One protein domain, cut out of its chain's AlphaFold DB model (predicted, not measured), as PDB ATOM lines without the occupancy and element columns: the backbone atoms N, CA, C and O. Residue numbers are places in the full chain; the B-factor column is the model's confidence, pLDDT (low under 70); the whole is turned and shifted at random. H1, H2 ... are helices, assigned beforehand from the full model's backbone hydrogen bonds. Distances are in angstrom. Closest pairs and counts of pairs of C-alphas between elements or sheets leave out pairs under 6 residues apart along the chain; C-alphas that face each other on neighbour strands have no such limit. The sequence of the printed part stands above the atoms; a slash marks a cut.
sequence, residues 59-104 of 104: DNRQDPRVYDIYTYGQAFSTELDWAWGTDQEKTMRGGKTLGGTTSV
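AT A GLANCE: This is residues 59 to 104 of the 104 residues of the protein "GMC_OxRdtase_N domain-containing protein" of Moniliophthora perniciosa (strain FA553 / isolate CP02) (UniProt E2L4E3). This domain has little regular structure: two one-turn helices, H1 and H2, sit near one end, and a long loop between them folds back on itself, with residues 84 to 85 paired antiparallel to residues 91 to 92, to make the other end. The printed part has 46 residues, with two named helices, H1 then H2, and no named strand; the class is all helix, with 8 residues in named elements. It is compact, with a radius of gyration of the C-alphas of 10.7 A, yet elongated, spanning 34 by 19 by 15 A.

IN THESE COORDINATES: Find C-alpha 64 at (-12.160, 75.041, 20.431); from there H1, residues 64 to 67, runs 5.2 A to C-alpha 67. H2, residues 100 to 103, runs 5.7 A and ends at C-alpha 103, at (-13.646, 69.935, 11.273).

HOW THE PARTS SIT: Look from H1 to H2: they are close but not clearly touching, and their closest C-alphas, those of Val 66 and Ser 103, are 5.3 A apart. Both helices are too short for an O i to N i+4 pair; the one O i to N i+3 pair is within hydrogen-bond range in H2 but not in H1.

THE WHOLE: The two C-alphas farthest apart, those of Gln 62 and Gln 88, are 35.0 A apart. H1 to H2 is a long link of 32 residues. The printed part has no cut, and no printed residue is under 70 in pLDDT.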
ATOM      1  N   ASP A  59      -2.637  69.375  13.139       97.44
ATOM      2  CA  ASP A  59      -3.546  68.684  14.050       97.44
ATOM      3  C   ASP A  59      -4.144  69.687  15.041       97.44
ATOM      4  O   ASP A  59      -3.483  70.092  15.996       97.44
ATOM      5  N   ASN A  60      -5.389  70.103  14.802       97.94
ATOM      6  CA  ASN A  60      -6.091  71.083  15.635       97.94
ATOM      7  C   ASN A  60      -7.237  70.459  16.439       97.94
ATOM      8  O   ASN A  60      -8.179  71.149  16.812       97.94
ATOM      9  N   ARG A  61      -7.178  69.156  16.744       97.25
ATOM     10  CA  ARG A  61      -8.254  68.468  17.488       97.25
ATOM     11  C   ARG A  61      -8.500  69.031  18.894       97.25
ATOM     12  O   ARG A  61      -9.544  68.754  19.474       97.25
ATOM     13  N   GLN A  62      -7.555  69.792  19.450       97.81
ATOM     14  CA  GLN A  62      -7.674  70.477  20.745       97.81
ATOM     15  C   GLN A  62      -7.981  71.979  20.615       97.81
ATOM     16  O   GLN A  62      -7.965  72.691  21.616       97.81
ATOM     17  N   ASP A  63      -8.254  72.475  19.408       98.38
ATOM     18  CA  ASP A  63      -8.692  73.851  19.186       98.38
ATOM     19  C   ASP A  63     -10.213  73.959  19.388       98.38
ATOM     20  O   ASP A  63     -10.955  73.208  18.745       98.38
ATOM     21  N   PRO A  64     -10.720  74.873  20.240       98.31
ATOM     22  CA  PRO A  64     -12.160  75.041  20.431       98.31
ATOM     23  C   PRO A  64     -12.892  75.393  19.134       98.31
ATOM     24  O   PRO A  64     -14.024  74.952  18.969       98.31
ATOM     25  N   ARG A  65     -12.232  76.075  18.183       98.31
ATOM     26  CA  ARG A  65     -12.790  76.384  16.852       98.31
ATOM     27  C   ARG A  65     -13.079  75.136  16.008       98.31
ATOM     28  O   ARG A  65     -13.733  75.254  14.979       98.31
ATOM     29  N   VAL A  66     -12.558  73.975  16.419       98.25
ATOM     30  CA  VAL A  66     -12.711  72.678  15.749       98.25
ATOM     31  C   VAL A  66     -13.628  71.743  16.536       98.25
ATOM     32  O   VAL A  66     -14.537  71.150  15.961       98.25
ATOM     33  N   TYR A  67     -13.402  71.567  17.844       98.06
ATOM     34  CA  TYR A  67     -14.158  70.571  18.618       98.06
ATOM     35  C   TYR A  67     -15.467  71.106  19.223       98.06
ATOM     36  O   TYR A  67     -16.341  70.300  19.551       98.06
ATOM     37  N   ASP A  68     -15.613  72.423  19.421       98.38
ATOM     38  CA  ASP A  68     -16.829  73.024  19.981       98.38
ATOM     39  C   ASP A  68     -17.720  73.569  18.861       98.38
ATOM     40  O   ASP A  68     -17.472  74.631  18.291       98.38
ATOM     41  N   ILE A  69     -18.813  72.856  18.586       97.50
ATOM     42  CA  ILE A  69     -19.768  73.199  17.527       97.50
ATOM     43  C   ILE A  69     -20.388  74.595  17.691       97.50
ATOM     44  O   ILE A  69     -20.775  75.215  16.699       97.50
ATOM     45  N   TYR A  70     -20.461  75.131  18.914       98.44
ATOM     46  CA  TYR A  70     -21.012  76.469  19.154       98.44
ATOM     47  C   TYR A  70     -20.086  77.597  18.678       98.44
ATOM     48  O   TYR A  70     -20.504  78.754  18.628       98.44
ATOM     49  N   THR A  71     -18.853  77.272  18.288       97.88
ATOM     50  CA  THR A  71     -17.887  78.220  17.719       97.88
ATOM     51  C   THR A  71     -17.891  78.247  16.186       97.88
ATOM     52  O   THR A  71     -17.038  78.908  15.591       97.88
ATOM     53  N   TYR A  72     -18.855  77.579  15.531       98.00
ATOM     54  CA  TYR A  72     -18.962  77.534  14.068       98.00
ATOM     55  C   TYR A  72     -18.786  78.918  13.418       98.00
ATOM     56  O   TYR A  72     -19.386  79.913  13.832       98.00
ATOM     57  N   GLY A  73     -17.946  78.970  12.384       97.75
ATOM     58  CA  GLY A  73     -17.585  80.196  11.674       97.75
ATOM     59  C   GLY A  73     -16.374  80.943  12.248       97.75
ATOM     60  O   GLY A  73     -15.778  81.736  11.522       97.75
ATOM     61  N   GLN A  74     -15.934  80.664  13.481       98.44
ATOM     62  CA  GLN A  74     -14.712  81.276  14.038       98.44
ATOM     63  C   GLN A  74     -13.419  80.757  13.389       98.44
ATOM     64  O   GLN A  74     -12.380  81.406  13.486       98.44
ATOM     65  N   ALA A  75     -13.469  79.607  12.710       98.06
ATOM     66  CA  ALA A  75     -12.360  79.094  11.908       98.06
ATOM     67  C   ALA A  75     -12.186  79.847  10.573       98.06
ATOM     68  O   ALA A  75     -11.113  79.788   9.966       98.06
ATOM     69  N   PHE A  76     -13.211  80.561  10.096       98.19
ATOM     70  CA  PHE A  76     -13.186  81.198   8.779       98.19
ATOM     71  C   PHE A  76     -12.168  82.331   8.704       98.19
ATOM     72  O   PHE A  76     -12.080  83.176   9.594       98.19
ATOM     73  N   SER A  77     -11.446  82.386   7.584       96.50
ATOM     74  CA  SER A  77     -10.373  83.364   7.347       96.50
ATOM     75  C   SER A  77      -9.210  83.278   8.354       96.50
ATOM     76  O   SER A  77      -8.481  84.252   8.535       96.50
ATOM     77  N   THR A  78      -9.037  82.125   9.007       98.00
ATOM     78  CA  THR A  78      -7.888  81.810   9.872       98.00
ATOM     79  C   THR A  78      -6.987  80.768   9.200       98.00
ATOM     80  O   THR A  78      -7.246  80.344   8.076       98.00
ATOM     81  N   GLU A  79      -5.944  80.307   9.885       98.00
ATOM     82  CA  GLU A  79      -5.070  79.221   9.427       98.00
ATOM     83  C   GLU A  79      -5.792  77.880   9.192       98.00
ATOM     84  O   GLU A  79      -5.262  77.020   8.484       98.00
ATOM     85  N   LEU A  80      -6.994  77.720   9.756       98.38
ATOM     86  CA  LEU A  80      -7.856  76.547   9.601       98.38
ATOM     87  C   LEU A  80      -8.683  76.564   8.306       98.38
ATOM     88  O   LEU A  80      -9.330  75.564   8.002       98.38
ATOM     89  N   ASP A  81      -8.699  77.668   7.555       98.44
ATOM     90  CA  ASP A  81      -9.537  77.847   6.367       98.44
ATOM     91  C   ASP A  81      -8.672  78.074   5.126       98.44
ATOM     92  O   ASP A  81      -7.805  78.946   5.081       98.44
ATOM     93  N   TRP A  82      -8.930  77.294   4.081       98.38
ATOM     94  CA  TRP A  82      -8.340  77.519   2.770       98.38
ATOM     95  C   TRP A  82      -8.785  78.846   2.150       98.38
ATOM     96  O   TRP A  82      -8.004  79.442   1.408       98.38
ATOM     97  N   ALA A  83     -10.014  79.291   2.440       97.69
ATOM     98  CA  ALA A  83     -10.581  80.566   2.006       97.69
ATOM     99  C   ALA A  83     -10.341  80.880   0.515       97.69
ATOM    100  O   ALA A  83      -9.888  81.971   0.160       97.69
ATOM    101  N   TRP A  84     -10.629  79.928  -0.378       98.00
ATOM    102  CA  TRP A  84     -10.393  80.119  -1.808       98.00
ATOM    103  C   TRP A  84     -11.269  81.249  -2.356       98.00
ATOM    104  O   TRP A  84     -12.497  81.209  -2.250       98.00
ATOM    105  N   GLY A  85     -10.638  82.252  -2.965       97.25
ATOM    106  CA  GLY A  85     -11.347  83.299  -3.693       97.25
ATOM    107  C   GLY A  85     -11.987  82.749  -4.964       97.25
ATOM    108  O   GLY A  85     -11.369  81.968  -5.691       97.25
ATOM    109  N   THR A  86     -13.217  83.169  -5.237       96.94
ATOM    110  CA  THR A  86     -13.931  82.871  -6.482       96.94
ATOM    111  C   THR A  86     -14.182  84.150  -7.274       96.94
ATOM    112  O   THR A  86     -13.781  85.248  -6.878       96.94
ATOM    113  N   ASP A  87     -14.879  84.032  -8.402       94.38
ATOM    114  CA  ASP A  87     -15.454  85.187  -9.077       94.38
ATOM    115  C   ASP A  87     -16.476  85.911  -8.176       94.38
ATOM    116  O   ASP A  87     -16.952  85.379  -7.168       94.38
ATOM    117  N   GLN A  88     -16.797  87.156  -8.541       95.88
ATOM    118  CA  GLN A  88     -17.736  88.025  -7.814       95.88
ATOM    119  C   GLN A  88     -17.348  88.306  -6.351       95.88
ATOM    120  O   GLN A  88     -18.230  88.551  -5.531       95.88
ATOM    121  N   GLU A  89     -16.054  88.252  -6.022       93.38
ATOM    122  CA  GLU A  89     -15.534  88.539  -4.673       93.38
ATOM    123  C   GLU A  89     -16.134  87.635  -3.579       93.38
ATOM    124  O   GLU A  89     -16.229  88.012  -2.410       93.38
ATOM    125  N   LYS A  90     -16.546  86.415  -3.946       95.88
ATOM    126  CA  LYS A  90     -17.023  85.402  -2.999       95.88
ATOM    127  C   LYS A  90     -15.873  84.502  -2.540       95.88
ATOM    128  O   LYS A  90     -14.821  84.414  -3.172       95.88
ATOM    129  N   THR A  91     -16.081  83.831  -1.409       97.31
ATOM    130  CA  THR A  91     -15.102  82.917  -0.811       97.31
ATOM    131  C   THR A  91     -15.709  81.533  -0.645       97.31
ATOM    132  O   THR A  91     -16.744  81.376   0.006       97.31
ATOM    133  N   MET A  92     -15.040  80.522  -1.192       97.88
ATOM    134  CA  MET A  92     -15.312  79.119  -0.902       97.88
ATOM    135  C   MET A  92     -14.508  78.683   0.322       97.88
ATOM    136  O   MET A  92     -13.277  78.708   0.314       97.88
ATOM    137  N   ARG A  93     -15.218  78.277   1.375       97.81
ATOM    138  CA  ARG A  93     -14.625  77.793   2.627       97.81
ATOM    139  C   ARG A  93     -14.202  76.334   2.491       97.81
ATOM    140  O   ARG A  93     -14.894  75.539   1.850       97.81
ATOM    141  N   GLY A  94     -13.098  75.976   3.131       98.19
ATOM    142  CA  GLY A  94     -12.643  74.593   3.206       98.19
ATOM    143  C   GLY A  94     -11.668  74.405   4.351       98.19
ATOM    144  O   GLY A  94     -10.757  75.209   4.513       98.19
ATOM    145  N   GLY A  95     -11.833  73.345   5.135       98.50
ATOM    146  CA  GLY A  95     -10.965  73.107   6.286       98.50
ATOM    147  C   GLY A  95      -9.551  72.711   5.876       98.50
ATOM    148  O   GLY A  95      -9.361  71.830   5.034       98.50
ATOM    149  N   LYS A  96      -8.567  73.348   6.504       98.56
ATOM    150  CA  LYS A  96      -7.135  73.079   6.379       98.56
ATOM    151  C   LYS A  96      -6.581  72.618   7.729       98.56
ATOM    152  O   LYS A  96      -5.813  73.305   8.395       98.56
ATOM    153  N   THR A  97      -7.024  71.444   8.148       98.50
ATOM    154  CA  THR A  97      -6.650  70.773   9.401       98.50
ATOM    155  C   THR A  97      -6.981  69.285   9.271       98.50
ATOM    156  O   THR A  97      -7.653  68.894   8.311       98.50
ATOM    157  N   LEU A  98      -6.557  68.443  10.217       97.81
ATOM    158  CA  LEU A  98      -7.012  67.049  10.262       97.81
ATOM    159  C   LEU A  98      -8.551  66.962  10.258       97.81
ATOM    160  O   LEU A  98      -9.230  67.589  11.069       97.81
ATOM    161  N   GLY A  99      -9.101  66.173   9.331       97.81
ATOM    162  CA  GLY A  99     -10.542  66.069   9.053       97.81
ATOM    163  C   GLY A  99     -11.035  67.018   7.948       97.81
ATOM    164  O   GLY A  99     -12.083  66.781   7.344       97.81
ATOM    165  N   GLY A 100     -10.256  68.034   7.571       98.44
ATOM    166  CA  GLY A 100     -10.614  68.991   6.522       98.44
ATOM    167  C   GLY A 100     -11.921  69.721   6.835       98.44
ATOM    168  O   GLY A 100     -12.149  70.141   7.964       98.44
ATOM    169  N   THR A 101     -12.808  69.869   5.848       98.38
ATOM    170  CA  THR A 101     -14.072  70.617   6.004       98.38
ATOM    171  C   THR A 101     -15.048  70.017   7.022       98.38
ATOM    172  O   THR A 101     -15.956  70.709   7.448       98.38
ATOM    173  N   THR A 102     -14.899  68.762   7.457       98.19
ATOM    174  CA  THR A 102     -15.758  68.244   8.546       98.19
ATOM    175  C   THR A 102     -15.365  68.761   9.925       98.19
ATOM    176  O   THR A 102     -16.091  68.513  10.882       98.19
ATOM    177  N   SER A 103     -14.209  69.415  10.028       98.06
ATOM    178  CA  SER A 103     -13.646  69.935  11.273       98.06
ATOM    179  C   SER A 103     -13.859  71.445  11.447       98.06
ATOM    180  O   SER A 103     -13.376  71.987  12.437       98.06
ATOM    181  N   VAL A 104     -14.504  72.136  10.494       94.88
ATOM    182  CA  VAL A 104     -14.677  73.607  10.483       94.88
ATOM    183  C   VAL A 104     -16.053  74.052  10.000       94.88
ATOM    184  O   VAL A 104     -16.698  73.289   9.247       94.88
TER     185      VAL A 104